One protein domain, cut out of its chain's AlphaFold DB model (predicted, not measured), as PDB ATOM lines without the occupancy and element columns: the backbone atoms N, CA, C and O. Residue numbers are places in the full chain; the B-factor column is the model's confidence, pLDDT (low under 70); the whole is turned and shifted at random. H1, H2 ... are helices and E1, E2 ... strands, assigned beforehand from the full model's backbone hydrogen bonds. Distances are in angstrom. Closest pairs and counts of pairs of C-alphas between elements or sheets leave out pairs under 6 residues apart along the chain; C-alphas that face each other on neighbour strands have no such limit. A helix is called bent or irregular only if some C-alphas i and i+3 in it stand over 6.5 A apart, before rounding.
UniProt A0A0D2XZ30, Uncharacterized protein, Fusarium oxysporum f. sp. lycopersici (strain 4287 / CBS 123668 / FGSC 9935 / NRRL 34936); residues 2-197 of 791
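Overview. This is residues 2 to 197 of the 791 residues of an uncharacterized protein of Fusarium oxysporum f. sp. lycopersici (strain 4287 / CBS 123668 / FGSC 9935 / NRRL 34936) (UniProt A0A0D2XZ30). A loosely built head and a long thin arm make this model: the arm is the two helices H4 and H5, side by side and running opposite ways, and the narrow strand hairpin E1 and E2 makes its tip. The head is built round a second strand hairpin, E3 and E4, with the short helices H6 and H7 beside E4; the kinked H1 reaches from E3 to the base of H4, where H3 also packs. The printed part has 196 residues, with eight named helices and four named strands in the order H1 H2 H3 H4 E1 E2 H5 H6 H7 H8 E3 E4. Each of the two sheets is an antiparallel pair, and the class is mostly helix. The whole is loose, with a radius of gyration of the C-alphas of 23.1 A, and a rod in outline, spanning 88 by 37 by 34 A.

Along the chain. E3 is residues 175 to 181, 18.2 A from first to last C-alpha, and begins with C-alpha 175 at (-22.173, -13.621, -30.232). E4 is residues 190 to 196, 17.7 A long, and ends with C-alpha 196 at (-21.678, -8.429, -28.470). H6 is residues 139 to 146, H7 residues 150 to 156 and H8 residues 164 to 170. H1 is residues 2 to 21, 29.2 A long, from C-alpha 2 at (-42.751, -42.741, -26.761). H2 is residues 28 to 33 and H3 residues 49 to 58. H4, residues 62 to 82, is 30.9 A long; H5, residues 101 to 123, is the longest helix by residues, at 33.7 A. E1 is residues 85 to 89 and E2 residues 95 to 99.

Arrangement. E3 and E4 are a hairpin, antiparallel, with 150 degrees between their directions; N 179 and O 192 are 2.9 A apart, within hydrogen-bond range. The closest C-alphas of H6 and E4, those of Leu 145 and Phe 191, are 6.8 A apart. Those of H7 and E4, Phe 152 and Gln 195, are 6.7 A apart. H7 and H8 only just touch, with 3 pairs of C-alphas within 8 A, the closest being Arg 155 and Arg 170 at 7.1 A. The closest C-alphas of H1 and E3 are those of Leu 21 and Thr 177, 4.8 A apart. H1 has a kink of 40 degrees near residue 15 and is only just irregular: C-alphas 14 and 17 are 6.9 A apart. H2 is close to H1 but not clearly touching it, with C-alphas 20 and 33 at 7.6 A. The hub is H4. It touches H1 at a shallow tilt of 13 degrees, opposite ways, closest at the C-alphas of Glu 9 and Ser 67, 5.6 A. H3 and H4 form a helical hairpin at a shallow tilt of 35.0 degrees, only just short of steep; H4 touches H3 with residues 62 to 69 alone, the C-alphas of Leu 53 and Val 65 being closest at 5.6 A. H4 touches H5 at a shallow tilt of 19 degrees, opposite ways, closest at the C-alphas of Ile 70 and Ile 114, 5.9 A. E1 and E2 are an antiparallel hairpin, with N 88 and O 96 within hydrogen-bond range at 2.9 A. H1 and H5 are apart. In H2, H3, H6 and H8 every O i to N i+4 pair is within hydrogen-bond range; in H1 it is 12 of 16, in H4 16 of 17, in H5 18 of 19 and in H7 1 of 3, where 3 of 4 O i to N i+3 pairs are within range.

Size, cuts and confidence. The two C-alphas farthest apart are those of Asp 92 and Arg 185, 89.8 A. The printed part has no cut. The links H2 to H3 and H5 to H6 are long, with 15 residues each. The mean pLDDT of the printed part is 83.4; residues 87 to 95, 127 to 130, 181 to 188 and 197 are under 70.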
ATOM      1  N   ALA A   2     -43.398 -43.323 -25.570       77.19
ATOM      2  CA  ALA A   2     -42.751 -42.741 -26.761       77.19
ATOM      3  C   ALA A   2     -43.520 -41.577 -27.426       77.19
ATOM      4  O   ALA A   2     -42.908 -40.585 -27.815       77.19
ATOM      5  N   ILE A   3     -44.856 -41.655 -27.500       76.38
ATOM      6  CA  ILE A   3     -45.702 -40.588 -28.070       76.38
ATOM      7  C   ILE A   3     -45.623 -39.296 -27.242       76.38
ATOM      8  O   ILE A   3     -45.488 -38.214 -27.807       76.38
ATOM      9  N   LEU A   4     -45.662 -39.400 -25.909       81.50
ATOM     10  CA  LEU A   4     -45.546 -38.246 -25.009       81.50
ATOM     11  C   LEU A   4     -44.151 -37.618 -25.100       81.50
ATOM     12  O   LEU A   4     -44.016 -36.397 -25.145       81.50
ATOM     13  N   TRP A   5     -43.120 -38.459 -25.214       86.69
ATOM     14  CA  TRP A   5     -41.737 -38.005 -25.335       86.69
ATOM     15  C   TRP A   5     -41.477 -37.181 -26.599       86.69
ATOM     16  O   TRP A   5     -40.649 -36.276 -26.586       86.69
ATOM     17  N   ALA A   6     -42.209 -37.441 -27.687       82.38
ATOM     18  CA  ALA A   6     -42.053 -36.692 -28.933       82.38
ATOM     19  C   ALA A   6     -42.327 -35.184 -28.766       82.38
ATOM     20  O   ALA A   6     -41.707 -34.379 -29.460       82.38
ATOM     21  N   ARG A   7     -43.219 -34.797 -27.840       84.94
ATOM     22  CA  ARG A   7     -43.465 -33.385 -27.502       84.94
ATOM     23  C   ARG A   7     -42.287 -32.792 -26.734       84.94
ATOM     24  O   ARG A   7     -41.772 -31.756 -27.135       84.94
ATOM     25  N   VAL A   8     -41.829 -33.487 -25.693       86.75
ATOM     26  CA  VAL A   8     -40.676 -33.072 -24.877       86.75
ATOM     27  C   VAL A   8     -39.435 -32.875 -25.749       86.75
ATOM     28  O   VAL A   8     -38.728 -31.884 -25.607       86.75
ATOM     29  N   GLU A   9     -39.189 -33.779 -26.698       88.19
ATOM     30  CA  GLU A   9     -38.104 -33.636 -27.670       88.19
ATOM     31  C   GLU A   9     -38.290 -32.418 -28.578       88.19
ATOM     32  O   GLU A   9     -37.345 -31.659 -28.781       88.19
ATOM     33  N   ALA A  10     -39.488 -32.209 -29.130       85.62
ATOM     34  CA  ALA A  10     -39.746 -31.060 -29.990       85.62
ATOM     35  C   ALA A  10     -39.489 -29.735 -29.252       85.62
ATOM     36  O   ALA A  10     -38.799 -28.867 -29.789       85.62
ATOM     37  N   GLN A  11     -39.966 -29.625 -28.010       86.81
ATOM     38  CA  GLN A  11     -39.725 -28.483 -27.131       86.81
ATOM     39  C   GLN A  11     -38.229 -28.324 -26.818       86.81
ATOM     40  O   GLN A  11     -37.664 -27.254 -27.023       86.81
ATOM     41  N   ALA A  12     -37.550 -29.398 -26.408       88.81
ATOM     42  CA  ALA A  12     -36.113 -29.401 -26.138       88.81
ATOM     43  C   ALA A  12     -35.289 -28.877 -27.325       88.81
ATOM     44  O   ALA A  12     -34.406 -28.042 -27.148       88.81
ATOM     45  N   LEU A  13     -35.577 -29.342 -28.544       88.75
ATOM     46  CA  LEU A  13     -34.848 -28.937 -29.750       88.75
ATOM     47  C   LEU A  13     -35.127 -27.480 -30.148       88.75
ATOM     48  O   LEU A  13     -34.226 -26.821 -30.668       88.75
ATOM     49  N   LEU A  14     -36.354 -26.993 -29.931       87.62
ATOM     50  CA  LEU A  14     -36.799 -25.665 -30.360       87.62
ATOM     51  C   LEU A  14     -36.432 -24.563 -29.356       87.62
ATOM     52  O   LEU A  14     -35.989 -23.492 -29.764       87.62
ATOM     53  N   TYR A  15     -36.549 -24.831 -28.054       88.31
ATOM     54  CA  TYR A  15     -36.241 -23.857 -27.006       88.31
ATOM     55  C   TYR A  15     -34.747 -23.782 -26.668       88.31
ATOM     56  O   TYR A  15     -34.298 -22.749 -26.181       88.31
ATOM     57  N   MET A  16     -33.944 -24.820 -26.944       89.12
ATOM     58  CA  MET A  16     -32.526 -24.827 -26.548       89.12
ATOM     59  C   MET A  16     -31.714 -23.615 -27.045       89.12
ATOM     60  O   MET A  16     -30.967 -23.056 -26.241       89.12
ATOM     61  N   PRO A  17     -31.839 -23.150 -28.306       89.62
ATOM     62  CA  PRO A  17     -31.171 -21.924 -28.744       89.62
ATOM     63  C   PRO A  17     -31.518 -20.701 -27.885       89.62
ATOM     64  O   PRO A  17     -30.623 -19.929 -27.555       89.62
ATOM     65  N   TRP A  18     -32.780 -20.558 -27.473       87.88
ATOM     66  CA  TRP A  18     -33.248 -19.472 -26.608       87.88
ATOM     67  C   TRP A  18     -32.718 -19.605 -25.175       87.88
ATOM     68  O   TRP A  18     -32.245 -18.624 -24.612       87.88
ATOM     69  N   ILE A  19     -32.686 -20.826 -24.627       87.56
ATOM     70  CA  ILE A  19     -32.127 -21.117 -23.293       87.56
ATOM     71  C   ILE A  19     -30.650 -20.710 -23.208       87.56
ATOM     72  O   ILE A  19     -30.215 -20.142 -22.213       87.56
ATOM     73  N   VAL A  20     -29.859 -20.983 -24.250       87.00
ATOM     74  CA  VAL A  20     -28.422 -20.643 -24.261       87.00
ATOM     75  C   VAL A  20     -28.190 -19.133 -24.389       87.00
ATOM     76  O   VAL A  20     -27.180 -18.615 -23.906       87.00
ATOM     77  N   LEU A  21     -29.106 -18.417 -25.042       87.50
ATOM     78  CA  LEU A  21     -29.013 -16.968 -25.212       87.50
ATOM     79  C   LEU A  21     -29.332 -16.202 -23.921       87.50
ATOM     80  O   LEU A  21     -28.850 -15.075 -23.795       87.50
ATOM     81  N   ASP A  22     -29.997 -16.834 -22.949       84.38
ATOM     82  CA  ASP A  22     -30.397 -16.221 -21.679       84.38
ATOM     83  C   ASP A  22     -29.221 -15.625 -20.884       84.38
ATOM     84  O   ASP A  22     -28.170 -16.258 -20.720       84.38
ATOM     85  N   ARG A  23     -29.420 -14.403 -20.374       75.19
ATOM     86  CA  ARG A  23     -28.493 -13.590 -19.554       75.19
ATOM     87  C   ARG A  23     -27.175 -13.193 -20.224       75.19
ATOM     88  O   ARG A  23     -26.775 -13.690 -21.273       75.19
ATOM     89  N   ARG A  24     -26.430 -12.287 -19.588       77.06
ATOM     90  CA  ARG A  24     -25.058 -11.956 -20.008       77.06
ATOM     91  C   ARG A  24     -24.071 -13.051 -19.574       77.06
ATOM     92  O   ARG A  24     -24.211 -13.566 -18.467       77.06
ATOM     93  N   PRO A  25     -23.085 -13.416 -20.417       80.06
ATOM     94  CA  PRO A  25     -22.047 -14.369 -20.042       80.06
ATOM     95  C   PRO A  25     -21.150 -13.779 -18.949       80.06
ATOM     96  O   PRO A  25     -20.745 -12.620 -19.024       80.06
ATOM     97  N   THR A  26     -20.821 -14.598 -17.959       78.00
ATOM     98  CA  THR A  26     -19.921 -14.270 -16.843       78.00
ATOM     99  C   THR A  26     -18.504 -14.797 -17.068       78.00
ATOM    100  O   THR A  26     -17.548 -14.262 -16.517       78.00
ATOM    101  N   THR A  27     -18.347 -15.816 -17.922       84.19
ATOM    102  CA  THR A  27     -17.060 -16.460 -18.228       84.19
ATOM    103  C   THR A  27     -16.746 -16.457 -19.728       84.19
ATOM    104  O   THR A  27     -17.638 -16.421 -20.578       84.19
ATOM    105  N   VAL A  28     -15.459 -16.543 -20.087       81.81
ATOM    106  CA  VAL A  28     -15.012 -16.630 -21.497       81.81
ATOM    107  C   VAL A  28     -15.543 -17.901 -22.177       81.81
ATOM    108  O   VAL A  28     -15.899 -17.890 -23.354       81.81
ATOM    109  N   ASP A  29     -15.701 -18.993 -21.432       81.12
ATOM    110  CA  ASP A  29     -16.307 -20.218 -21.960       81.12
ATOM    111  C   ASP A  29     -17.807 -20.063 -22.263       81.12
ATOM    112  O   ASP A  29     -18.338 -20.725 -23.160       81.12
ATOM    113  N   GLU A  30     -18.518 -19.178 -21.556       80.25
ATOM    114  CA  GLU A  30     -19.907 -18.825 -21.874       80.25
ATOM    115  C   GLU A  30     -20.012 -17.981 -23.143       80.25
ATOM    116  O   GLU A  30     -20.893 -18.242 -23.962       80.25
ATOM    117  N   THR A  31     -19.090 -17.044 -23.384       80.69
ATOM    118  CA  THR A  31     -19.094 -16.265 -24.638       80.69
ATOM    119  C   THR A  31     -18.897 -17.177 -25.853       80.69
ATOM    120  O   THR A  31     -19.618 -17.063 -26.847       80.69
ATOM    121  N   ARG A  32     -18.004 -18.176 -25.754       81.62
ATOM    122  CA  ARG A  32     -17.779 -19.177 -26.812       81.62
ATOM    123  C   ARG A  32     -19.007 -20.053 -27.077       81.62
ATOM    124  O   ARG A  32     -19.212 -20.499 -28.208       81.62
ATOM    125  N   ARG A  33     -19.828 -20.316 -26.056       80.81
ATOM    126  CA  ARG A  33     -21.103 -21.042 -26.200       80.81
ATOM    127  C   ARG A  33     -22.172 -20.208 -26.912       80.81
ATOM    128  O   ARG A  33     -22.963 -20.781 -27.652       80.81
ATOM    129  N   LYS A  34     -22.139 -18.878 -26.775       82.50
ATOM    130  CA  LYS A  34     -23.130 -17.941 -27.340       82.50
ATOM    131  C   LYS A  34     -22.851 -17.452 -28.767       82.50
ATOM    132  O   LYS A  34     -23.604 -16.634 -29.296       82.50
ATOM    133  N   GLN A  35     -21.794 -17.946 -29.411       85.94
ATOM    134  CA  GLN A  35     -21.470 -17.620 -30.805       85.94
ATOM    135  C   GLN A  35     -22.619 -17.974 -31.761       85.94
ATOM    136  O   GLN A  35     -23.213 -19.046 -31.638       85.94
ATOM    137  N   ALA A  36     -22.854 -17.144 -32.782       83.62
ATOM    138  CA  ALA A  36     -23.994 -17.265 -33.698       83.62
ATOM    139  C   ALA A  36     -24.191 -18.680 -34.283       83.62
ATOM    140  O   ALA A  36     -25.305 -19.199 -34.290       83.62
ATOM    141  N   HIS A  37     -23.107 -19.344 -34.707       84.62
ATOM    142  CA  HIS A  37     -23.136 -20.703 -35.282       84.62
ATOM    143  C   HIS A  37     -23.571 -21.820 -34.303       84.62
ATOM    144  O   HIS A  37     -23.914 -22.923 -34.736       84.62
ATOM    145  N   ARG A  38     -23.551 -21.552 -32.988       85.12
ATOM    146  CA  ARG A  38     -23.943 -22.473 -31.904       85.12
ATOM    147  C   ARG A  38     -25.303 -22.137 -31.291       85.12
ATOM    148  O   ARG A  38     -25.824 -22.964 -30.554       85.12
ATOM    149  N   THR A  39     -25.880 -20.979 -31.610       87.75
ATOM    150  CA  THR A  39     -27.155 -20.506 -31.050       87.75
ATOM    151  C   THR A  39     -28.136 -20.125 -32.158       87.75
ATOM    152  O   THR A  39     -28.936 -20.950 -32.583       87.75
ATOM    153  N   ILE A  40     -28.060 -18.900 -32.672       88.31
ATOM    154  CA  ILE A  40     -29.076 -18.292 -33.545       88.31
ATOM    155  C   ILE A  40     -29.150 -18.962 -34.925       88.31
ATOM    156  O   ILE A  40     -30.234 -19.069 -35.497       88.31
ATOM    157  N   LEU A  41     -28.022 -19.437 -35.462       89.50
ATOM    158  CA  LEU A  41     -27.959 -20.161 -36.742       89.50
ATOM    159  C   LEU A  41     -28.307 -21.653 -36.607       89.50
ATOM    160  O   LEU A  41     -28.302 -22.386 -37.596       89.50
ATOM    161  N   LEU A  42     -28.546 -22.143 -35.390       90.00
ATOM    162  CA  LEU A  42     -28.707 -23.565 -35.133       90.00
ATOM    163  C   LEU A  42     -30.151 -24.019 -35.375       90.00
ATOM    164  O   LEU A  42     -31.070 -23.570 -34.703       90.00
ATOM    165  N   ASP A  43     -30.329 -24.967 -36.294       88.75
ATOM    166  CA  ASP A  43     -31.613 -25.610 -36.597       88.75
ATOM    167  C   ASP A  43     -31.564 -27.091 -36.178       88.75
ATOM    168  O   ASP A  43     -31.473 -27.995 -37.010       88.75
ATOM    169  N   TYR A  44     -31.570 -27.351 -34.861       89.62
ATOM    170  CA  TYR A  44     -31.756 -28.707 -34.316       89.62
ATOM    171  C   TYR A  44     -32.961 -29.442 -34.890       89.62
ATOM    172  O   TYR A  44     -32.824 -30.629 -35.201       89.62
ATOM    173  N   PRO A  45     -34.123 -28.777 -35.019       86.69
ATOM    174  CA  PRO A  45     -35.309 -29.405 -35.547       86.69
ATOM    175  C   PRO A  45     -35.038 -30.098 -36.904       86.69
ATOM    176  O   PRO A  45     -35.431 -31.261 -37.067       86.69
ATOM    177  N   SER A  46     -34.371 -29.430 -37.853       85.31
ATOM    178  CA  SER A  46     -34.093 -29.946 -39.211       85.31
ATOM    179  C   SER A  46     -33.114 -31.130 -39.280       85.31
ATOM    180  O   SER A  46     -33.106 -31.879 -40.257       85.31
ATOM    181  N   LEU A  47     -32.294 -31.329 -38.245       87.50
ATOM    182  CA  LEU A  47     -31.252 -32.353 -38.219       87.50
ATOM    183  C   LEU A  47     -31.832 -33.749 -37.914       87.50
ATOM    184  O   LEU A  47     -32.767 -33.930 -37.120       87.50
ATOM    185  N   GLY A  48     -31.236 -34.786 -38.514       84.19
ATOM    186  CA  GLY A  48     -31.511 -36.176 -38.136       84.19
ATOM    187  C   GLY A  48     -31.101 -36.451 -36.683       84.19
ATOM    188  O   GLY A  48     -30.205 -35.791 -36.163       84.19
ATOM    189  N   SER A  49     -31.710 -37.443 -36.013       86.50
ATOM    190  CA  SER A  49     -31.455 -37.721 -34.579       86.50
ATOM    191  C   SER A  49     -29.965 -37.870 -34.254       86.50
ATOM    192  O   SER A  49     -29.493 -37.292 -33.284       86.50
ATOM    193  N   PHE A  50     -29.215 -38.597 -35.084       88.69
ATOM    194  CA  PHE A  50     -27.786 -38.830 -34.870       88.69
ATOM    195  C   PHE A  50     -26.934 -37.568 -35.094       88.69
ATOM    196  O   PHE A  50     -26.046 -37.250 -34.304       88.69
ATOM    197  N   GLN A  51     -27.241 -36.795 -36.138       90.50
ATOM    198  CA  GLN A  51     -26.562 -35.526 -36.416       90.50
ATOM    199  C   GLN A  51     -26.860 -34.479 -35.334       90.50
ATOM    200  O   GLN A  51     -25.968 -33.760 -34.894       90.50
ATOM    201  N   ALA A  52     -28.108 -34.412 -34.865       90.06
ATOM    202  CA  ALA A  52     -28.504 -33.541 -33.767       90.06
ATOM    203  C   ALA A  52     -27.799 -33.936 -32.461       90.06
ATOM    204  O   ALA A  52     -27.300 -33.055 -31.767       90.06
ATOM    205  N   LEU A  53     -27.684 -35.239 -32.164       92.69
ATOM    206  CA  LEU A  53     -26.986 -35.752 -30.982       92.69
ATOM    207  C   LEU A  53     -25.498 -35.383 -30.989       92.69
ATOM    208  O   LEU A  53     -25.005 -34.794 -30.031       92.69
ATOM    209  N   THR A  54     -24.795 -35.673 -32.085       92.25
ATOM    210  CA  THR A  54     -23.361 -35.365 -32.228       92.25
ATOM    211  C   THR A  54     -23.097 -33.859 -32.165       92.25
ATOM    212  O   THR A  54     -22.187 -33.412 -31.462       92.25
ATOM    213  N   LYS A  55     -23.936 -33.050 -32.824       91.12
ATOM    214  CA  LYS A  55     -23.842 -31.584 -32.782       91.12
ATOM    215  C   LYS A  55     -24.170 -31.020 -31.395       91.12
ATOM    216  O   LYS A  55     -23.489 -30.108 -30.938       91.12
ATOM    217  N   ALA A  56     -25.173 -31.560 -30.700       91.81
ATOM    218  CA  ALA A  56     -25.522 -31.168 -29.333       91.81
ATOM    219  C   ALA A  56     -24.437 -31.532 -28.321       91.81
ATOM    220  O   ALA A  56     -24.097 -30.701 -27.482       91.81
ATOM    221  N   PHE A  57     -23.837 -32.715 -28.450       91.75
ATOM    222  CA  PHE A  57     -22.718 -33.132 -27.614       91.75
ATOM    223  C   PHE A  57     -21.512 -32.201 -27.796       91.75
ATOM    224  O   PHE A  57     -20.997 -31.657 -26.820       91.75
ATOM    225  N   ARG A  58     -21.134 -31.903 -29.050       90.62
ATOM    226  CA  ARG A  58     -20.042 -30.963 -29.365       90.62
ATOM    227  C   ARG A  58     -20.304 -29.547 -28.840       90.62
ATOM    228  O   ARG A  58     -19.369 -28.871 -28.414       90.62
ATOM    229  N   ASN A  59     -21.561 -29.109 -28.848       88.06
ATOM    230  CA  ASN A  59     -21.967 -27.794 -28.352       88.06
ATOM    231  C   ASN A  59     -22.234 -27.762 -26.832       88.06
ATOM    232  O   ASN A  59     -22.533 -26.695 -26.305       88.06
ATOM    233  N   ARG A  60     -22.096 -28.892 -26.114       87.75
ATOM    234  CA  ARG A  60     -22.438 -29.049 -24.682       87.75
ATOM    235  C   ARG A  60     -23.898 -28.703 -24.353       87.75
ATOM    236  O   ARG A  60     -24.207 -28.143 -23.305       87.75
ATOM    237  N   HIS A  61     -24.820 -29.036 -25.251       89.75
ATOM    238  CA  HIS A  61     -26.252 -28.833 -25.044       89.75
ATOM    239  C   HIS A  61     -26.880 -30.063 -24.372       89.75
ATOM    240  O   HIS A  61     -27.515 -30.892 -25.026       89.75
ATOM    241  N   HIS A  62     -26.677 -30.191 -23.057       87.94
ATOM    242  CA  HIS A  62     -27.023 -31.388 -22.273       87.94
ATOM    243  C   HIS A  62     -28.503 -31.788 -22.354       87.94
ATOM    244  O   HIS A  62     -28.800 -32.970 -22.502       87.94
ATOM    245  N   LEU A  63     -29.425 -30.820 -22.342       88.75
ATOM    246  CA  LEU A  63     -30.869 -31.073 -22.422       88.75
ATOM    247  C   LEU A  63     -31.266 -31.744 -23.750       88.75
ATOM    248  O   LEU A  63     -32.048 -32.695 -23.768       88.75
ATOM    249  N   VAL A  64     -30.674 -31.306 -24.865       90.81
ATOM    250  CA  VAL A  64     -30.907 -31.904 -26.190       90.81
ATOM    251  C   VAL A  64     -30.287 -33.299 -26.279       90.81
ATOM    252  O   VAL A  64     -30.915 -34.213 -26.815       90.81
ATOM    253  N   VAL A  65     -29.084 -33.488 -25.725       92.19
ATOM    254  CA  VAL A  65     -28.429 -34.805 -25.655       92.19
ATOM    255  C   VAL A  65     -29.297 -35.790 -24.870       92.19
ATOM    256  O   VAL A  65     -29.639 -36.842 -25.406       92.19
ATOM    257  N   ALA A  66     -29.722 -35.431 -23.655       91.44
ATOM    258  CA  ALA A  66     -30.583 -36.264 -22.817       91.44
ATOM    259  C   ALA A  66     -31.906 -36.604 -23.524       91.44
ATOM    260  O   ALA A  66     -32.308 -37.769 -23.571       91.44
ATOM    261  N   SER A  67     -32.539 -35.613 -24.162       91.62
ATOM    262  CA  SER A  67     -33.801 -35.807 -24.876       91.62
ATOM    263  C   SER A  67     -33.699 -36.796 -26.044       91.62
ATOM    264  O   SER A  67     -34.536 -37.697 -26.184       91.62
ATOM    265  N   ILE A  68     -32.645 -36.681 -26.860       91.88
ATOM    266  CA  ILE A  68     -32.418 -37.582 -27.996       91.88
ATOM    267  C   ILE A  68     -32.004 -38.979 -27.517       91.88
ATOM    268  O   ILE A  68     -32.461 -39.967 -28.092       91.88
ATOM    269  N   VAL A  69     -31.185 -39.087 -26.465       92.81
ATOM    270  CA  VAL A  69     -30.789 -40.382 -25.884       92.81
ATOM    271  C   VAL A  69     -32.015 -41.135 -25.374       92.81
ATOM    272  O   VAL A  69     -32.227 -42.277 -25.779       92.81
ATOM    273  N   ILE A  70     -32.889 -40.493 -24.589       92.44
ATOM    274  CA  ILE A  70     -34.123 -41.127 -24.097       92.44
ATOM    275  C   ILE A  70     -35.028 -41.548 -25.260       92.44
ATOM    276  O   ILE A  70     -35.573 -42.650 -25.243       92.44
ATOM    277  N   LYS A  71     -35.146 -40.739 -26.319       91.12
ATOM    278  CA  LYS A  71     -35.888 -41.135 -27.528       91.12
ATOM    279  C   LYS A  71     -35.322 -42.410 -28.158       91.12
ATOM    280  O   LYS A  71     -36.100 -43.269 -28.571       91.12
ATOM    281  N   LEU A  72     -33.999 -42.520 -28.294       91.81
ATOM    282  CA  LEU A  72     -33.360 -43.705 -28.873       91.81
ATOM    283  C   LEU A  72     -33.570 -44.935 -27.982       91.81
ATOM    284  O   LEU A  72     -33.937 -45.986 -28.499       91.81
ATOM    285  N   LEU A  73     -33.447 -44.780 -26.662       93.31
ATOM    286  CA  LEU A  73     -33.707 -45.846 -25.689       93.31
ATOM    287  C   LEU A  73     -35.170 -46.307 -25.715       93.31
ATOM    288  O   LEU A  73     -35.431 -47.504 -25.766       93.31
ATOM    289  N   LEU A  74     -36.134 -45.383 -25.784       91.69
ATOM    290  CA  LEU A  74     -37.556 -45.719 -25.920       91.69
ATOM    291  C   LEU A  74     -37.856 -46.480 -27.219       91.69
ATOM    292  O   LEU A  74     -38.762 -47.306 -27.246       91.69
ATOM    293  N   ARG A  75     -37.110 -46.217 -28.297       89.94
ATOM    294  CA  ARG A  75     -37.238 -46.955 -29.565       89.94
ATOM    295  C   ARG A  75     -36.583 -48.329 -29.504       89.94
ATOM    296  O   ARG A  75     -37.169 -49.280 -30.009       89.94
ATOM    297  N   ALA A  76     -35.424 -48.443 -28.856       90.50
ATOM    298  CA  ALA A  76     -34.804 -49.734 -28.571       90.50
ATOM    299  C   ALA A  76     -35.745 -50.608 -27.727       90.50
ATOM    300  O   ALA A  76     -35.947 -51.773 -28.047       90.50
ATOM    301  N   GLN A  77     -36.418 -50.019 -26.735       91.44
ATOM    302  CA  GLN A  77     -37.385 -50.716 -25.890       91.44
ATOM    303  C   GLN A  77     -38.542 -51.342 -26.681       91.44
ATOM    304  O   GLN A  77     -38.981 -52.437 -26.343       91.44
ATOM    305  N   ILE A  78     -39.020 -50.680 -27.742       88.44
ATOM    306  CA  ILE A  78     -40.057 -51.235 -28.628       88.44
ATOM    307  C   ILE A  78     -39.543 -52.518 -29.292       88.44
ATOM    308  O   ILE A  78     -40.227 -53.536 -29.250       88.44
ATOM    309  N   VAL A  79     -38.318 -52.503 -29.827       89.00
ATOM    310  CA  VAL A  79     -37.700 -53.682 -30.456       89.00
ATOM    311  C   VAL A  79     -37.493 -54.799 -29.430       89.00
ATOM    312  O   VAL A  79     -37.928 -55.923 -29.667       89.00
ATOM    313  N   LEU A  80     -36.918 -54.497 -28.261       88.88
ATOM    314  CA  LEU A  80     -36.706 -55.501 -27.212       88.88
ATOM    315  C   LEU A  80     -38.025 -56.124 -26.740       88.88
ATOM    316  O   LEU A  80     -38.076 -57.333 -26.546       88.88
ATOM    317  N   SER A  81     -39.095 -55.329 -26.611       88.75
ATOM    318  CA  SER A  81     -40.394 -55.817 -26.130       88.75
ATOM    319  C   SER A  81     -40.982 -56.931 -26.998       88.75
ATOM    320  O   SER A  81     -41.662 -57.817 -26.488       88.75
ATOM    321  N   THR A  82     -40.674 -56.924 -28.297       86.00
ATOM    322  CA  THR A  82     -41.168 -57.938 -29.235       86.00
ATOM    323  C   THR A  82     -40.457 -59.285 -29.111       86.00
ATOM    324  O   THR A  82     -41.032 -60.297 -29.484       86.00
ATOM    325  N   ALA A  83     -39.247 -59.314 -28.542       82.50
ATOM    326  CA  ALA A  83     -38.433 -60.523 -28.395       82.50
ATOM    327  C   ALA A  83     -38.494 -61.143 -26.986       82.50
ATOM    328  O   ALA A  83     -37.756 -62.082 -26.686       82.50
ATOM    329  N   VAL A  84     -39.335 -60.605 -26.095       86.19
ATOM    330  CA  VAL A  84     -39.403 -61.029 -24.685       86.19
ATOM    331  C   VAL A  84     -39.934 -62.441 -24.545       86.19
ATOM    332  O   VAL A  84     -39.409 -63.217 -23.749       86.19
ATOM    333  N   PHE A  85     -40.994 -62.761 -25.276       81.12
ATOM    334  CA  PHE A  85     -41.722 -64.006 -25.105       81.12
ATOM    335  C   PHE A  85     -41.361 -64.990 -26.208       81.12
ATOM    336  O   PHE A  85     -41.247 -64.622 -27.374       81.12
ATOM    337  N   HIS A  86     -41.210 -66.252 -25.826       73.75
ATOM    338  CA  HIS A  86     -41.196 -67.371 -26.757       73.75
ATOM    339  C   HIS A  86     -42.125 -68.462 -26.226       73.75
ATOM    340  O   HIS A  86     -42.341 -68.568 -25.014       73.75
ATOM    341  N   ALA A  87     -42.709 -69.229 -27.140       67.69
ATOM    342  CA  ALA A  87     -43.440 -70.433 -26.789       67.69
ATOM    343  C   ALA A  87     -42.425 -71.569 -26.643       67.69
ATOM    344  O   ALA A  87     -41.741 -71.907 -27.606       67.69
ATOM    345  N   GLU A  88     -42.308 -72.113 -25.438       65.69
ATOM    346  CA  GLU A  88     -41.613 -73.369 -25.177       65.69
ATOM    347  C   GLU A  88     -42.661 -74.474 -25.336       65.69
ATOM    348  O   GLU A  88     -43.716 -74.435 -24.688       65.69
ATOM    349  N   ILE A  89     -42.423 -75.395 -26.266       62.41
ATOM    350  CA  ILE A  89     -43.371 -76.461 -26.576       62.41
ATOM    351  C   ILE A  89     -42.801 -77.763 -26.040       62.41
ATOM    352  O   ILE A  89     -41.705 -78.163 -26.421       62.41
ATOM    353  N   TYR A  90     -43.536 -78.380 -25.120       60.84
ATOM    354  CA  TYR A  90     -43.165 -79.656 -24.524       60.84
ATOM    355  C   TYR A  90     -43.709 -80.807 -25.369       60.84
ATOM    356  O   TYR A  90     -44.709 -80.649 -26.072       60.84
ATOM    357  N   VAL A  91     -43.065 -81.969 -25.256       54.56
ATOM    358  CA  VAL A  91     -43.441 -83.189 -25.986       54.56
ATOM    359  C   VAL A  91     -44.885 -83.616 -25.696       54.56
ATOM    360  O   VAL A  91     -45.575 -84.087 -26.591       54.56
ATOM    361  N   ASP A  92     -45.403 -83.303 -24.505       55.78
ATOM    362  CA  ASP A  92     -46.793 -83.556 -24.102       55.78
ATOM    363  C   ASP A  92     -47.826 -82.645 -24.808       55.78
ATOM    364  O   ASP A  92     -48.925 -82.439 -24.295       55.78
ATOM    365  N   SER A  93     -47.486 -82.017 -25.940       58.09
ATOM    366  CA  SER A  93     -48.290 -81.023 -26.683       58.09
ATOM    367  C   SER A  93     -48.654 -79.745 -25.907       58.09
ATOM    368  O   SER A  93     -49.373 -78.874 -26.405       58.09
ATOM    369  N   THR A  94     -48.138 -79.575 -24.684       65.00
ATOM    370  CA  THR A  94     -48.413 -78.384 -23.873       65.00
ATOM    371  C   THR A  94     -47.519 -77.217 -24.291       65.00
ATOM    372  O   THR A  94     -46.289 -77.278 -24.251       65.00
ATOM    373  N   THR A  95     -48.147 -76.106 -24.681       67.81
ATOM    374  CA  THR A  95     -47.449 -74.862 -25.023       67.81
ATOM    375  C   THR A  95     -47.376 -73.953 -23.800       67.81
ATOM    376  O   THR A  95     -48.413 -73.510 -23.297       67.81
ATOM    377  N   ARG A  96     -46.170 -73.627 -23.325       76.56
ATOM    378  CA  ARG A  96     -45.966 -72.658 -22.237       76.56
ATOM    379  C   ARG A  96     -45.271 -71.411 -22.761       76.56
ATOM    380  O   ARG A  96     -44.265 -71.480 -23.458       76.56
ATOM    381  N   LEU A  97     -45.804 -70.242 -22.412       76.94
ATOM    382  CA  LEU A  97     -45.202 -68.966 -22.786       76.94
ATOM    383  C   LEU A  97     -44.139 -68.591 -21.749       76.94
ATOM    384  O   LEU A  97     -44.470 -68.324 -20.593       76.94
ATOM    385  N   ARG A  98     -42.864 -68.564 -22.147       79.62
ATOM    386  CA  ARG A  98     -41.749 -68.260 -21.244       79.62
ATOM    387  C   ARG A  98     -41.060 -66.964 -21.650       79.62
ATOM    388  O   ARG A  98     -40.754 -66.721 -22.820       79.62
ATOM    389  N   ALA A  99     -40.809 -66.106 -20.664       83.06
ATOM    390  CA  ALA A  99     -40.028 -64.894 -20.873       83.06
ATOM    391  C   ALA A  99     -38.533 -65.242 -20.972       83.06
ATOM    392  O   ALA A  99     -37.996 -65.967 -20.133       83.06
ATOM    393  N   ARG A 100     -37.847 -64.703 -21.981       83.12
ATOM    394  CA  ARG A 100     -36.394 -64.810 -22.123       83.12
ATOM    395  C   ARG A 100     -35.728 -63.889 -21.108       83.12
ATOM    396  O   ARG A 100     -35.790 -62.664 -21.226       83.12
ATOM    397  N   LEU A 101     -35.053 -64.487 -20.128       87.44
ATOM    398  CA  LEU A 101     -34.464 -63.762 -19.003       87.44
ATOM    399  C   LEU A 101     -33.440 -62.701 -19.451       87.44
ATOM    400  O   LEU A 101     -33.433 -61.595 -18.921       87.44
ATOM    401  N   GLY A 102     -32.638 -62.988 -20.485       87.75
ATOM    402  CA  GLY A 102     -31.675 -62.029 -21.042       87.75
ATOM    403  C   GLY A 102     -32.328 -60.772 -21.635       87.75
ATOM    404  O   GLY A 102     -31.889 -59.658 -21.355       87.75
ATOM    405  N   VAL A 103     -33.418 -60.932 -22.396       88.00
ATOM    406  CA  VAL A 103     -34.163 -59.799 -22.979       88.00
ATOM    407  C   VAL A 103     -34.864 -59.001 -21.879       88.00
ATOM    408  O   VAL A 103     -34.842 -57.770 -21.902       88.00
ATOM    409  N   LEU A 104     -35.420 -59.687 -20.878       90.94
ATOM    410  CA  LEU A 104     -36.053 -59.049 -19.727       90.94
ATOM    411  C   LEU A 104     -35.055 -58.192 -18.931       90.94
ATOM    412  O   LEU A 104     -35.337 -57.026 -18.652       90.94
ATOM    413  N   HIS A 105     -33.869 -58.721 -18.618       92.81
ATOM    414  CA  HIS A 105     -32.813 -57.952 -17.950       92.81
ATOM    415  C   HIS A 105     -32.354 -56.756 -18.787       92.81
ATOM    416  O   HIS A 105     -32.174 -55.668 -18.241       92.81
ATOM    417  N   ALA A 106     -32.224 -56.916 -20.106       92.19
ATOM    418  CA  ALA A 106     -31.888 -55.810 -20.995       92.19
ATOM    419  C   ALA A 106     -32.971 -54.712 -20.983       92.19
ATOM    420  O   ALA A 106     -32.639 -53.531 -20.903       92.19
ATOM    421  N   MET A 107     -34.259 -55.075 -20.973       93.06
ATOM    422  CA  MET A 107     -35.369 -54.121 -20.845       93.06
ATOM    423  C   MET A 107     -35.345 -53.363 -19.517       93.06
ATOM    424  O   MET A 107     -35.523 -52.145 -19.503       93.06
ATOM    425  N   VAL A 108     -35.120 -54.067 -18.405       94.81
ATOM    426  CA  VAL A 108     -34.979 -53.439 -17.083       94.81
ATOM    427  C   VAL A 108     -33.776 -52.496 -17.080       94.81
ATOM    428  O   VAL A 108     -33.907 -51.346 -16.663       94.81
ATOM    429  N   GLY A 109     -32.637 -52.925 -17.628       95.25
ATOM    430  CA  GLY A 109     -31.439 -52.099 -17.776       95.25
ATOM    431  C   GLY A 109     -31.691 -50.825 -18.587       95.25
ATOM    432  O   GLY A 109     -31.320 -49.739 -18.152       95.25
ATOM    433  N   VAL A 110     -32.391 -50.918 -19.722       94.12
ATOM    434  CA  VAL A 110     -32.769 -49.748 -20.534       94.12
ATOM    435  C   VAL A 110     -33.670 -48.792 -19.748       94.12
ATOM    436  O   VAL A 110     -33.437 -47.584 -19.783       94.12
ATOM    437  N   PHE A 111     -34.655 -49.290 -18.995       93.75
ATOM    438  CA  PHE A 111     -35.490 -48.434 -18.144       93.75
ATOM    439  C   PHE A 111     -34.708 -47.772 -17.005       93.75
ATOM    440  O   PHE A 111     -34.934 -46.592 -16.728       93.75
ATOM    441  N   LEU A 112     -33.759 -48.480 -16.387       94.62
ATOM    442  CA  LEU A 112     -32.864 -47.908 -15.380       94.62
ATOM    443  C   LEU A 112     -31.976 -46.810 -15.978       94.62
ATOM    444  O   LEU A 112     -31.839 -45.749 -15.373       94.62
ATOM    445  N   ILE A 113     -31.450 -47.003 -17.192       94.31
ATOM    446  CA  ILE A 113     -30.690 -45.969 -17.911       94.31
ATOM    447  C   ILE A 113     -31.589 -44.770 -18.238       94.31
ATOM    448  O   ILE A 113     -31.170 -43.632 -18.041       94.31
ATOM    449  N   ILE A 114     -32.832 -44.985 -18.691       92.31
ATOM    450  CA  ILE A 114     -33.789 -43.890 -18.933       92.31
ATOM    451  C   ILE A 114     -34.028 -43.099 -17.641       92.31
ATOM    452  O   ILE A 114     -33.938 -41.874 -17.664       92.31
ATOM    453  N   SER A 115     -34.278 -43.780 -16.518       90.69
ATOM    454  CA  SER A 115     -34.432 -43.146 -15.200       90.69
ATOM    455  C   SER A 115     -33.183 -42.343 -14.810       90.69
ATOM    456  O   SER A 115     -33.274 -41.174 -14.430       90.69
ATOM    457  N   GLY A 116     -32.000 -42.924 -15.023       90.44
ATOM    458  CA  GLY A 116     -30.711 -42.276 -14.797       90.44
ATOM    459  C   GLY A 116     -30.478 -41.033 -15.660       90.44
ATOM    460  O   GLY A 116     -29.900 -40.073 -15.169       90.44
ATOM    461  N   VAL A 117     -30.946 -41.004 -16.916       88.81
ATOM    462  CA  VAL A 117     -30.824 -39.842 -17.825       88.81
ATOM    463  C   VAL A 117     -31.891 -38.773 -17.546       88.81
ATOM    464  O   VAL A 117     -31.666 -37.591 -17.816       88.81
ATOM    465  N   LEU A 118     -33.033 -39.139 -16.956       87.56
ATOM    466  CA  LEU A 118     -34.063 -38.182 -16.538       87.56
ATOM    467  C   LEU A 118     -33.610 -37.312 -15.354       87.56
ATOM    468  O   LEU A 118     -33.924 -36.124 -15.326       87.56
ATOM    469  N   LEU A 119     -32.824 -37.855 -14.420       83.06
ATOM    470  CA  LEU A 119     -32.260 -37.112 -13.280       83.06
ATOM    471  C   LEU A 119     -31.425 -35.872 -13.681       83.06
ATOM    472  O   LEU A 119     -31.735 -34.773 -13.217       83.06
ATOM    473  N   PRO A 120     -30.414 -35.961 -14.568       75.50
ATOM    474  CA  PRO A 120     -29.683 -34.787 -15.037       75.50
ATOM    475  C   PRO A 120     -30.543 -33.874 -15.919       75.50
ATOM    476  O   PRO A 120     -30.276 -32.678 -15.978       75.50
ATOM    477  N   MET A 121     -31.588 -34.389 -16.577       82.56
ATOM    478  CA  MET A 121     -32.549 -33.546 -17.297       82.56
ATOM    479  C   MET A 121     -33.398 -32.693 -16.343       82.56
ATOM    480  O   MET A 121     -33.683 -31.547 -16.673       82.56
ATOM    481  N   LEU A 122     -33.746 -33.212 -15.159       79.38
ATOM    482  CA  LEU A 122     -34.367 -32.445 -14.071       79.38
ATOM    483  C   LEU A 122     -33.398 -31.403 -13.497       79.38
ATOM    484  O   LEU A 122     -33.796 -30.264 -13.270       79.38
ATOM    485  N   TYR A 123     -32.124 -31.760 -13.311       78.31
ATOM    486  CA  TYR A 123     -31.107 -30.833 -12.799       78.31
ATOM    487  C   TYR A 123     -30.787 -29.691 -13.778       78.31
ATOM    488  O   TYR A 123     -30.630 -28.543 -13.377       78.31
ATOM    489  N   HIS A 124     -30.715 -29.995 -15.077       76.50
ATOM    490  CA  HIS A 124     -30.497 -29.017 -16.147       76.50
ATOM    491  C   HIS A 124     -31.800 -28.459 -16.734       76.50
ATOM    492  O   HIS A 124     -31.778 -27.868 -17.821       76.50
ATOM    493  N   ALA A 125     -32.931 -28.660 -16.055       73.44
ATOM    494  CA  ALA A 125     -34.198 -28.094 -16.483       73.44
ATOM    495  C   ALA A 125     -34.116 -26.556 -16.471       73.44
ATOM    496  O   ALA A 125     -33.446 -25.972 -15.611       73.44
ATOM    497  N   PRO A 126     -34.768 -25.878 -17.432       70.06
ATOM    498  CA  PRO A 126     -34.786 -24.424 -17.469       70.06
ATOM    499  C   PRO A 126     -35.392 -23.855 -16.182       70.06
ATOM    500  O   PRO A 126     -36.262 -24.466 -15.561       70.06
ATOM    501  N   SER A 127     -34.920 -22.672 -15.780       67.50
ATOM    502  CA  SER A 127     -35.368 -22.051 -14.534       67.50
ATOM    503  C   SER A 127     -36.888 -21.805 -14.549       67.50
ATOM    504  O   SER A 127     -37.432 -21.471 -15.604       67.50
ATOM    505  N   PRO A 128     -37.578 -21.879 -13.396       65.56
ATOM    506  CA  PRO A 128     -39.027 -21.665 -13.320       65.56
ATOM    507  C   PRO A 128     -39.463 -20.233 -13.675       65.56
ATOM    508  O   PRO A 128     -40.653 -19.959 -13.749       65.56
ATOM    509  N   ARG A 129     -38.515 -19.311 -13.902       62.72
ATOM    510  CA  ARG A 129     -38.764 -17.898 -14.226       62.72
ATOM    511  C   ARG A 129     -39.081 -17.645 -15.710       62.72
ATOM    512  O   ARG A 129     -39.197 -16.492 -16.100       62.72
ATOM    513  N   GLY A 130     -39.237 -18.699 -16.515       67.38
ATOM    514  CA  GLY A 130     -39.464 -18.590 -17.958       67.38
ATOM    515  C   GLY A 130     -38.166 -18.362 -18.744       67.38
ATOM    516  O   GLY A 130     -37.145 -17.971 -18.185       67.38
ATOM    517  N   ILE A 131     -38.190 -18.684 -20.040       74.88
ATOM    518  CA  ILE A 131     -37.025 -18.600 -20.951       74.88
ATOM    519  C   ILE A 131     -37.150 -17.383 -21.874       74.88
ATOM    520  O   ILE A 131     -36.179 -16.675 -22.125       74.88
ATOM    521  N   ALA A 132     -38.353 -17.168 -22.399       81.88
ATOM    522  CA  ALA A 132     -38.716 -16.040 -23.234       81.88
ATOM    523  C   ALA A 132     -40.121 -15.567 -22.818       81.88
ATOM    524  O   ALA A 132     -40.908 -16.400 -22.357       81.88
ATOM    525  N   PRO A 133     -40.446 -14.276 -22.999       83.81
ATOM    526  CA  PRO A 133     -41.773 -13.720 -22.714       83.81
ATOM    527  C   PRO A 133     -42.924 -14.425 -23.444       83.81
ATOM    528  O   PRO A 133     -44.042 -14.481 -22.941       83.81
ATOM    529  N   ARG A 134     -42.639 -14.995 -24.622       85.12
ATOM    530  CA  ARG A 134     -43.622 -15.606 -25.518       85.12
ATOM    531  C   ARG A 134     -43.080 -16.864 -26.192       85.12
ATOM    532  O   ARG A 134     -41.870 -17.011 -26.361       85.12
ATOM    533  N   ASP A 135     -43.981 -17.747 -26.617       84.81
ATOM    534  CA  ASP A 135     -43.646 -18.944 -27.391       84.81
ATOM    535  C   ASP A 135     -43.130 -18.586 -28.818       84.81
ATOM    536  O   ASP A 135     -43.867 -17.995 -29.614       84.81
ATOM    537  N   PRO A 136     -41.880 -18.955 -29.183       85.56
ATOM    538  CA  PRO A 136     -41.301 -18.779 -30.511       85.56
ATOM    539  C   PRO A 136     -41.728 -19.857 -31.530       85.56
ATOM    540  O   PRO A 136     -41.139 -19.945 -32.607       85.56
ATOM    541  N   THR A 137     -42.695 -20.733 -31.234       84.56
ATOM    542  CA  THR A 137     -43.128 -21.769 -32.191       84.56
ATOM    543  C   THR A 137     -43.937 -21.210 -33.364       84.56
ATOM    544  O   THR A 137     -43.941 -21.822 -34.438       84.56
ATOM    545  N   SER A 138     -44.606 -20.064 -33.189       88.31
ATOM    546  CA  SER A 138     -45.328 -19.370 -34.263       88.31
ATOM    547  C   SER A 138     -44.451 -18.306 -34.935       88.31
ATOM    548  O   SER A 138     -43.683 -17.625 -34.252       88.31
ATOM    549  N   PRO A 139     -44.592 -18.082 -36.256       88.62
ATOM    550  CA  PRO A 139     -43.928 -16.963 -36.929       88.62
ATOM    551  C   PRO A 139     -44.298 -15.590 -36.340       88.62
ATOM    552  O   PRO A 139     -43.481 -14.672 -36.345       88.62
ATOM    553  N   ALA A 140     -45.525 -15.428 -35.833       88.88
ATOM    554  CA  ALA A 140     -45.945 -14.221 -35.124       88.88
ATOM    555  C   ALA A 140     -45.268 -14.075 -33.757       88.88
ATOM    556  O   ALA A 140     -44.920 -12.963 -33.374       88.88
ATOM    557  N   GLY A 141     -45.068 -15.181 -33.037       88.69
ATOM    558  CA  GLY A 141     -44.384 -15.205 -31.748       88.69
ATOM    559  C   GLY A 141     -42.912 -14.837 -31.881       88.69
ATOM    560  O   GLY A 141     -42.421 -13.995 -31.137       88.69
ATOM    561  N   THR A 142     -42.215 -15.371 -32.887       89.69
ATOM    562  CA  THR A 142     -40.832 -14.953 -33.161       89.69
ATOM    563  C   THR A 142     -40.735 -13.530 -33.674       89.69
ATOM    564  O   THR A 142     -39.804 -12.824 -33.295       89.69
ATOM    565  N   ALA A 143     -41.694 -13.078 -34.486       90.00
ATOM    566  CA  ALA A 143     -41.778 -11.676 -34.864       90.00
ATOM    567  C   ALA A 143     -41.943 -10.786 -33.629       90.00
ATOM    568  O   ALA A 143     -41.153  -9.866 -33.467       90.00
ATOM    569  N   ALA A 144     -42.880 -11.100 -32.726       89.06
ATOM    570  CA  ALA A 144     -43.086 -10.373 -31.474       89.06
ATOM    571  C   ALA A 144     -41.791 -10.283 -30.645       89.06
ATOM    572  O   ALA A 144     -41.365  -9.176 -30.332       89.06
ATOM    573  N   LEU A 145     -41.107 -11.411 -30.409       89.75
ATOM    574  CA  LEU A 145     -39.832 -11.478 -29.669       89.75
ATOM    575  C   LEU A 145     -38.681 -10.682 -30.301       89.75
ATOM    576  O   LEU A 145     -37.709 -10.360 -29.626       89.75
ATOM    577  N   LEU A 146     -38.736 -10.416 -31.607       90.19
ATOM    578  CA  LEU A 146     -37.688  -9.696 -32.327       90.19
ATOM    579  C   LEU A 146     -38.024  -8.216 -32.556       90.19
ATOM    580  O   LEU A 146     -37.157  -7.488 -33.037       90.19
ATOM    581  N   THR A 147     -39.229  -7.751 -32.196       87.81
ATOM    582  CA  THR A 147     -39.692  -6.370 -32.450       87.81
ATOM    583  C   THR A 147     -38.744  -5.308 -31.904       87.81
ATOM    584  O   THR A 147     -38.396  -4.357 -32.609       87.81
ATOM    585  N   SER A 148     -38.267  -5.491 -30.674       85.75
ATOM    586  CA  SER A 148     -37.360  -4.553 -30.012       85.75
ATOM    587  C   SER A 148     -35.878  -4.758 -30.388       85.75
ATOM    588  O   SER A 148     -35.020  -3.942 -30.052       85.75
ATOM    589  N   SER A 149     -35.548  -5.795 -31.170       88.75
ATOM    590  CA  SER A 149     -34.177  -6.206 -31.523       88.75
ATOM    591  C   SER A 149     -33.631  -5.536 -32.800       88.75
ATOM    592  O   SER A 149     -33.038  -6.184 -33.667       88.75
ATOM    593  N   GLN A 150     -33.798  -4.217 -32.929       83.12
ATOM    594  CA  GLN A 150     -33.512  -3.458 -34.162       83.12
ATOM    595  C   GLN A 150     -32.050  -3.558 -34.637       83.12
ATOM    596  O   GLN A 150     -31.783  -3.682 -35.834       83.12
ATOM    597  N   GLN A 151     -31.080  -3.573 -33.714       83.88
ATOM    598  CA  GLN A 151     -29.658  -3.707 -34.065       83.88
ATOM    599  C   GLN A 151     -29.360  -5.049 -34.746       83.88
ATOM    600  O   GLN A 151     -28.635  -5.095 -35.741       83.88
ATOM    601  N   PHE A 152     -29.955  -6.133 -34.250       87.31
ATOM    602  CA  PHE A 152     -29.813  -7.463 -34.832       87.31
ATOM    603  C   PHE A 152     -30.484  -7.552 -36.211       87.31
ATOM    604  O   PHE A 152     -29.863  -8.028 -37.162       87.31
ATOM    605  N   LEU A 153     -31.707  -7.028 -36.341       87.94
ATOM    606  CA  LEU A 153     -32.452  -7.024 -37.603       87.94
ATOM    607  C   LEU A 153     -31.766  -6.184 -38.690       87.94
ATOM    608  O   LEU A 153     -31.688  -6.620 -39.836       87.94
ATOM    609  N   SER A 154     -31.185  -5.033 -38.333       85.38
ATOM    610  CA  SER A 154     -30.504  -4.144 -39.288       85.38
ATOM    611  C   SER A 154     -29.353  -4.827 -40.042       85.38
ATOM    612  O   SER A 154     -29.161  -4.583 -41.231       85.38
ATOM    613  N   ARG A 155     -28.628  -5.756 -39.400       85.06
ATOM    614  CA  ARG A 155     -27.558  -6.541 -40.045       85.06
ATOM    615  C   ARG A 155     -28.080  -7.573 -41.043       85.06
ATOM    616  O   ARG A 155     -27.382  -7.928 -41.998       85.06
ATOM    617  N   LEU A 156     -29.292  -8.059 -40.808       87.75
ATOM    618  CA  LEU A 156     -29.975  -9.029 -41.656       87.75
ATOM    619  C   LEU A 156     -30.827  -8.363 -42.745       87.75
ATOM    620  O   LEU A 156     -31.350  -9.073 -43.605       87.75
ATOM    621  N   SER A 157     -30.915  -7.030 -42.769       86.50
ATOM    622  CA  SER A 157     -31.588  -6.293 -43.843       86.50
ATOM    623  C   SER A 157     -31.026  -6.665 -45.220       86.50
ATOM    624  O   SER A 157     -29.824  -6.862 -45.410       86.50
ATOM    625  N   GLY A 158     -31.905  -6.856 -46.191       83.00
ATOM    626  CA  GLY A 158     -31.586  -7.315 -47.538       83.00
ATOM    627  C   GLY A 158     -31.308  -8.815 -47.677       83.00
ATOM    628  O   GLY A 158     -31.161  -9.268 -48.803       83.00
ATOM    629  N   THR A 159     -31.264  -9.614 -46.599       85.62
ATOM    630  CA  THR A 159     -30.966 -11.065 -46.698       85.62
ATOM    631  C   THR A 159     -32.189 -11.967 -46.831       85.62
ATOM    632  O   THR A 159     -32.032 -13.184 -46.914       85.62
ATOM    633  N   GLY A 160     -33.417 -11.439 -46.854       85.25
ATOM    634  CA  GLY A 160     -34.634 -12.266 -46.859       85.25
ATOM    635  C   GLY A 160     -34.672 -13.315 -47.982       85.25
ATOM    636  O   GLY A 160     -35.032 -14.469 -47.745       85.25
ATOM    637  N   HIS A 161     -34.202 -12.949 -49.176       85.75
ATOM    638  CA  HIS A 161     -34.129 -13.827 -50.349       85.75
ATOM    639  C   HIS A 161     -32.869 -14.717 -50.394       85.75
ATOM    640  O   HIS A 161     -32.825 -15.680 -51.160       85.75
ATOM    641  N   ALA A 162     -31.863 -14.400 -49.578       85.62
ATOM    642  CA  ALA A 162     -30.565 -15.061 -49.576       85.62
ATOM    643  C   ALA A 162     -30.602 -16.422 -48.860       85.62
ATOM    644  O   ALA A 162     -31.420 -16.657 -47.956       85.62
ATOM    645  N   ASP A 163     -29.684 -17.306 -49.251       87.31
ATOM    646  CA  ASP A 163     -29.495 -18.622 -48.646       87.31
ATOM    647  C   ASP A 163     -28.957 -18.546 -47.199       87.31
ATOM    648  O   ASP A 163     -28.554 -17.493 -46.691       87.31
ATOM    649  N   MET A 164     -28.952 -19.679 -46.488       87.56
ATOM    650  CA  MET A 164     -28.460 -19.705 -45.103       87.56
ATOM    651  C   MET A 164     -26.958 -19.447 -44.981       87.56
ATOM    652  O   MET A 164     -26.522 -19.021 -43.912       87.56
ATOM    653  N   ASN A 165     -26.165 -19.673 -46.032       86.00
ATOM    654  CA  ASN A 165     -24.726 -19.421 -45.995       86.00
ATOM    655  C   ASN A 165     -24.431 -17.919 -46.024       86.00
ATOM    656  O   ASN A 165     -23.606 -17.452 -45.240       86.00
ATOM    657  N   ALA A 166     -25.154 -17.152 -46.844       85.56
ATOM    658  CA  ALA A 166     -25.082 -15.695 -46.857       85.56
ATOM    659  C   ALA A 166     -25.498 -15.106 -45.500       85.56
ATOM    660  O   ALA A 166     -24.787 -14.272 -44.933       85.56
ATOM    661  N   VAL A 167     -26.595 -15.604 -44.916       87.62
ATOM    662  CA  VAL A 167     -27.038 -15.209 -43.565       87.62
ATOM    663  C   VAL A 167     -25.978 -15.557 -42.510       87.62
ATOM    664  O   VAL A 167     -25.653 -14.725 -41.662       87.62
ATOM    665  N   ALA A 168     -25.392 -16.757 -42.574       87.19
ATOM    666  CA  ALA A 168     -24.332 -17.181 -41.662       87.19
ATOM    667  C   ALA A 168     -23.062 -16.330 -41.799       87.19
ATOM    668  O   ALA A 168     -22.450 -15.998 -40.785       87.19
ATOM    669  N   GLY A 169     -22.702 -15.931 -43.021       83.50
ATOM    670  CA  GLY A 169     -21.584 -15.031 -43.295       83.50
ATOM    671  C   GLY A 169     -21.762 -13.658 -42.646       83.50
ATOM    672  O   GLY A 169     -20.823 -13.138 -42.047       83.50
ATOM    673  N   ARG A 170     -22.980 -13.095 -42.670       84.62
ATOM    674  CA  ARG A 170     -23.278 -11.799 -42.022       84.62
ATOM    675  C   ARG A 170     -23.273 -11.851 -40.494       84.62
ATOM    676  O   ARG A 170     -23.030 -10.835 -39.843       84.62
ATOM    677  N   LEU A 171     -23.535 -13.023 -39.926       86.44
ATOM    678  CA  LEU A 171     -23.516 -13.278 -38.483       86.44
ATOM    679  C   LEU A 171     -22.201 -13.936 -38.023       86.44
ATOM    680  O   LEU A 171     -22.094 -14.390 -36.883       86.44
ATOM    681  N   ALA A 172     -21.197 -14.039 -38.899       81.69
ATOM    682  CA  ALA A 172     -19.946 -14.706 -38.579       81.69
ATOM    683  C   ALA A 172     -19.142 -13.910 -37.539       81.69
ATOM    684  O   ALA A 172     -18.985 -12.693 -37.623       81.69
ATOM    685  N   GLY A 173     -18.608 -14.621 -36.545       76.25
ATOM    686  CA  GLY A 173     -17.757 -14.049 -35.502       76.25
ATOM    687  C   GLY A 173     -18.494 -13.321 -34.374       76.25
ATOM    688  O   GLY A 173     -17.872 -13.103 -33.335       76.25
ATOM    689  N   SER A 174     -19.782 -12.988 -34.518       85.00
ATOM    690  CA  SER A 174     -20.576 -12.358 -33.454       85.00
ATOM    691  C   SER A 174     -21.164 -13.368 -32.466       85.00
ATOM    692  O   SER A 174     -21.419 -14.538 -32.782       85.00
ATOM    693  N   TRP A 175     -21.388 -12.909 -31.235       86.56
ATOM    694  CA  TRP A 175     -22.173 -13.621 -30.232       86.56
ATOM    695  C   TRP A 175     -23.315 -12.735 -29.730       86.56
ATOM    696  O   TRP A 175     -23.299 -11.513 -29.887       86.56
ATOM    697  N   TYR A 176     -24.354 -13.369 -29.196       88.12
ATOM    698  CA  TYR A 176     -25.619 -12.705 -28.888       88.12
ATOM    699  C   TYR A 176     -26.145 -13.127 -27.521       88.12
ATOM    700  O   TYR A 176     -25.863 -14.232 -27.054       88.12
ATOM    701  N   THR A 177     -26.914 -12.246 -26.891       87.81
ATOM    702  CA  THR A 177     -27.555 -12.463 -25.589       87.81
ATOM    703  C   THR A 177     -28.943 -11.848 -25.581       87.81
ATOM    704  O   THR A 177     -29.156 -10.817 -26.217       87.81
ATOM    705  N   THR A 178     -29.872 -12.443 -24.839       87.44
ATOM    706  CA  THR A 178     -31.152 -11.798 -24.528       87.44
ATOM    707  C   THR A 178     -30.977 -10.896 -23.308       87.44
ATOM    708  O   THR A 178     -30.342 -11.270 -22.319       87.44
ATOM    709  N   GLU A 179     -31.490  -9.673 -23.394       83.69
ATOM    710  CA  GLU A 179     -31.464  -8.685 -22.317       83.69
ATOM    711  C   GLU A 179     -32.858  -8.105 -22.115       83.69
ATOM    712  O   GLU A 179     -33.524  -7.732 -23.077       83.69
ATOM    713  N   LEU A 180     -33.271  -7.995 -20.853       81.06
ATOM    714  CA  LEU A 180     -34.444  -7.227 -20.456       81.06
ATOM    715  C   LEU A 180     -33.976  -5.797 -20.182       81.06
ATOM    716  O   LEU A 180     -33.180  -5.559 -19.271       81.06
ATOM    717  N   THR A 181     -34.407  -4.852 -21.013       69.06
ATOM    718  CA  THR A 181     -34.044  -3.435 -20.887       69.06
ATOM    719  C   THR A 181     -35.267  -2.618 -20.481       69.06
ATOM    720  O   THR A 181     -36.314  -2.722 -21.110       69.06
ATOM    721  N   GLN A 182     -35.144  -1.796 -19.436       64.69
ATOM    722  CA  GLN A 182     -36.176  -0.835 -19.029       64.69
ATOM    723  C   GLN A 182     -35.763   0.578 -19.469       64.69
ATOM    724  O   GLN A 182     -34.893   1.186 -18.836       64.69
ATOM    725  N   PRO A 183     -36.331   1.130 -20.552       57.72
ATOM    726  CA  PRO A 183     -36.019   2.478 -21.004       57.72
ATOM    727  C   PRO A 183     -36.874   3.500 -20.232       57.72
ATOM    728  O   PRO A 183     -37.866   4.007 -20.743       57.72
ATOM    729  N   GLY A 184     -36.509   3.836 -18.993       60.25
ATOM    730  CA  GLY A 184     -37.178   4.919 -18.251       60.25
ATOM    731  C   GLY A 184     -38.693   4.725 -18.021       60.25
ATOM    732  O   GLY A 184     -39.193   3.606 -17.952       60.25
ATOM    733  N   ARG A 185     -39.437   5.824 -17.803       49.84
ATOM    734  CA  ARG A 185     -40.837   5.788 -17.327       49.84
ATOM    735  C   ARG A 185     -41.803   5.336 -18.439       49.84
ATOM    736  O   ARG A 185     -42.189   6.166 -19.250       49.84
ATOM    737  N   ARG A 186     -42.220   4.057 -18.379       52.91
ATOM    738  CA  ARG A 186     -43.198   3.334 -19.235       52.91
ATOM    739  C   ARG A 186     -42.902   3.481 -20.739       52.91
ATOM    740  O   ARG A 186     -43.262   4.498 -21.327       52.91
ATOM    741  N   PRO A 187     -42.281   2.472 -21.369       51.38
ATOM    742  CA  PRO A 187     -42.902   1.149 -21.538       51.38
ATOM    743  C   PRO A 187     -42.352   0.057 -20.602       51.38
ATOM    744  O   PRO A 187     -41.350   0.258 -19.919       51.38
ATOM    745  N   GLU A 188     -43.076  -1.065 -20.525       60.84
ATOM    746  CA  GLU A 188     -42.703  -2.294 -19.800       60.84
ATOM    747  C   GLU A 188     -41.351  -2.862 -20.293       60.84
ATOM    748  O   GLU A 188     -40.828  -2.432 -21.322       60.84
ATOM    749  N   GLU A 189     -40.749  -3.791 -19.537       70.25
ATOM    750  CA  GLU A 189     -39.436  -4.389 -19.842       70.25
ATOM    751  C   GLU A 189     -39.349  -4.866 -21.300       70.25
ATOM    752  O   GLU A 189     -40.097  -5.740 -21.706       70.25
ATOM    753  N   MET A 190     -38.432  -4.331 -22.107       78.25
ATOM    754  CA  MET A 190     -38.268  -4.773 -23.497       78.25
ATOM    755  C   MET A 190     -37.293  -5.946 -23.568       78.25
ATOM    756  O   MET A 190     -36.161  -5.838 -23.079       78.25
ATOM    757  N   PHE A 191     -37.693  -7.032 -24.221       84.75
ATOM    758  CA  PHE A 191     -36.882  -8.216 -24.469       84.75
ATOM    759  C   PHE A 191     -36.075  -8.058 -25.761       84.75
ATOM    760  O   PHE A 191     -36.555  -8.299 -26.863       84.75
ATOM    761  N   GLN A 192     -34.801  -7.689 -25.631       86.81
ATOM    762  CA  GLN A 192     -33.933  -7.393 -26.770       86.81
ATOM    763  C   GLN A 192     -32.849  -8.449 -26.977       86.81
ATOM    764  O   GLN A 192     -32.132  -8.839 -26.054       86.81
ATOM    765  N   LEU A 193     -32.652  -8.848 -28.232       87.62
ATOM    766  CA  LEU A 193     -31.517  -9.648 -28.668       87.62
ATOM    767  C   LEU A 193     -30.323  -8.731 -28.962       87.62
ATOM    768  O   LEU A 193     -30.225  -8.114 -30.029       87.62
ATOM    769  N   ARG A 194     -29.394  -8.639 -28.010       86.19
ATOM    770  CA  ARG A 194     -28.224  -7.766 -28.112       86.19
ATOM    771  C   ARG A 194     -27.024  -8.508 -28.675       86.19
ATOM    772  O   ARG A 194     -26.694  -9.618 -28.259       86.19
ATOM    773  N   GLN A 195     -26.344  -7.864 -29.614       84.12
ATOM    774  CA  GLN A 195     -25.090  -8.358 -30.154       84.12
ATOM    775  C   GLN A 195     -23.910  -7.874 -29.313       84.12
ATOM    776  O   GLN A 195     -23.820  -6.694 -28.978       84.12
ATOM    777  N   HIS A 196     -22.954  -8.763 -29.076       73.81
ATOM    778  CA  HIS A 196     -21.678  -8.429 -28.470       73.81
ATOM    779  C   HIS A 196     -20.536  -9.106 -29.243       73.81
ATOM    780  O   HIS A 196     -20.625 -10.276 -29.606       73.81
ATOM    781  N   GLY A 197     -19.462  -8.358 -29.522       68.62
ATOM    782  CA  GLY A 197     -18.294  -8.837 -30.275       68.62
ATOM    783  C   GLY A 197     -18.565  -9.214 -31.746       68.62
ATOM    784  O   GLY A 197     -19.701  -9.457 -32.150       68.62
TER     785      GLY A 197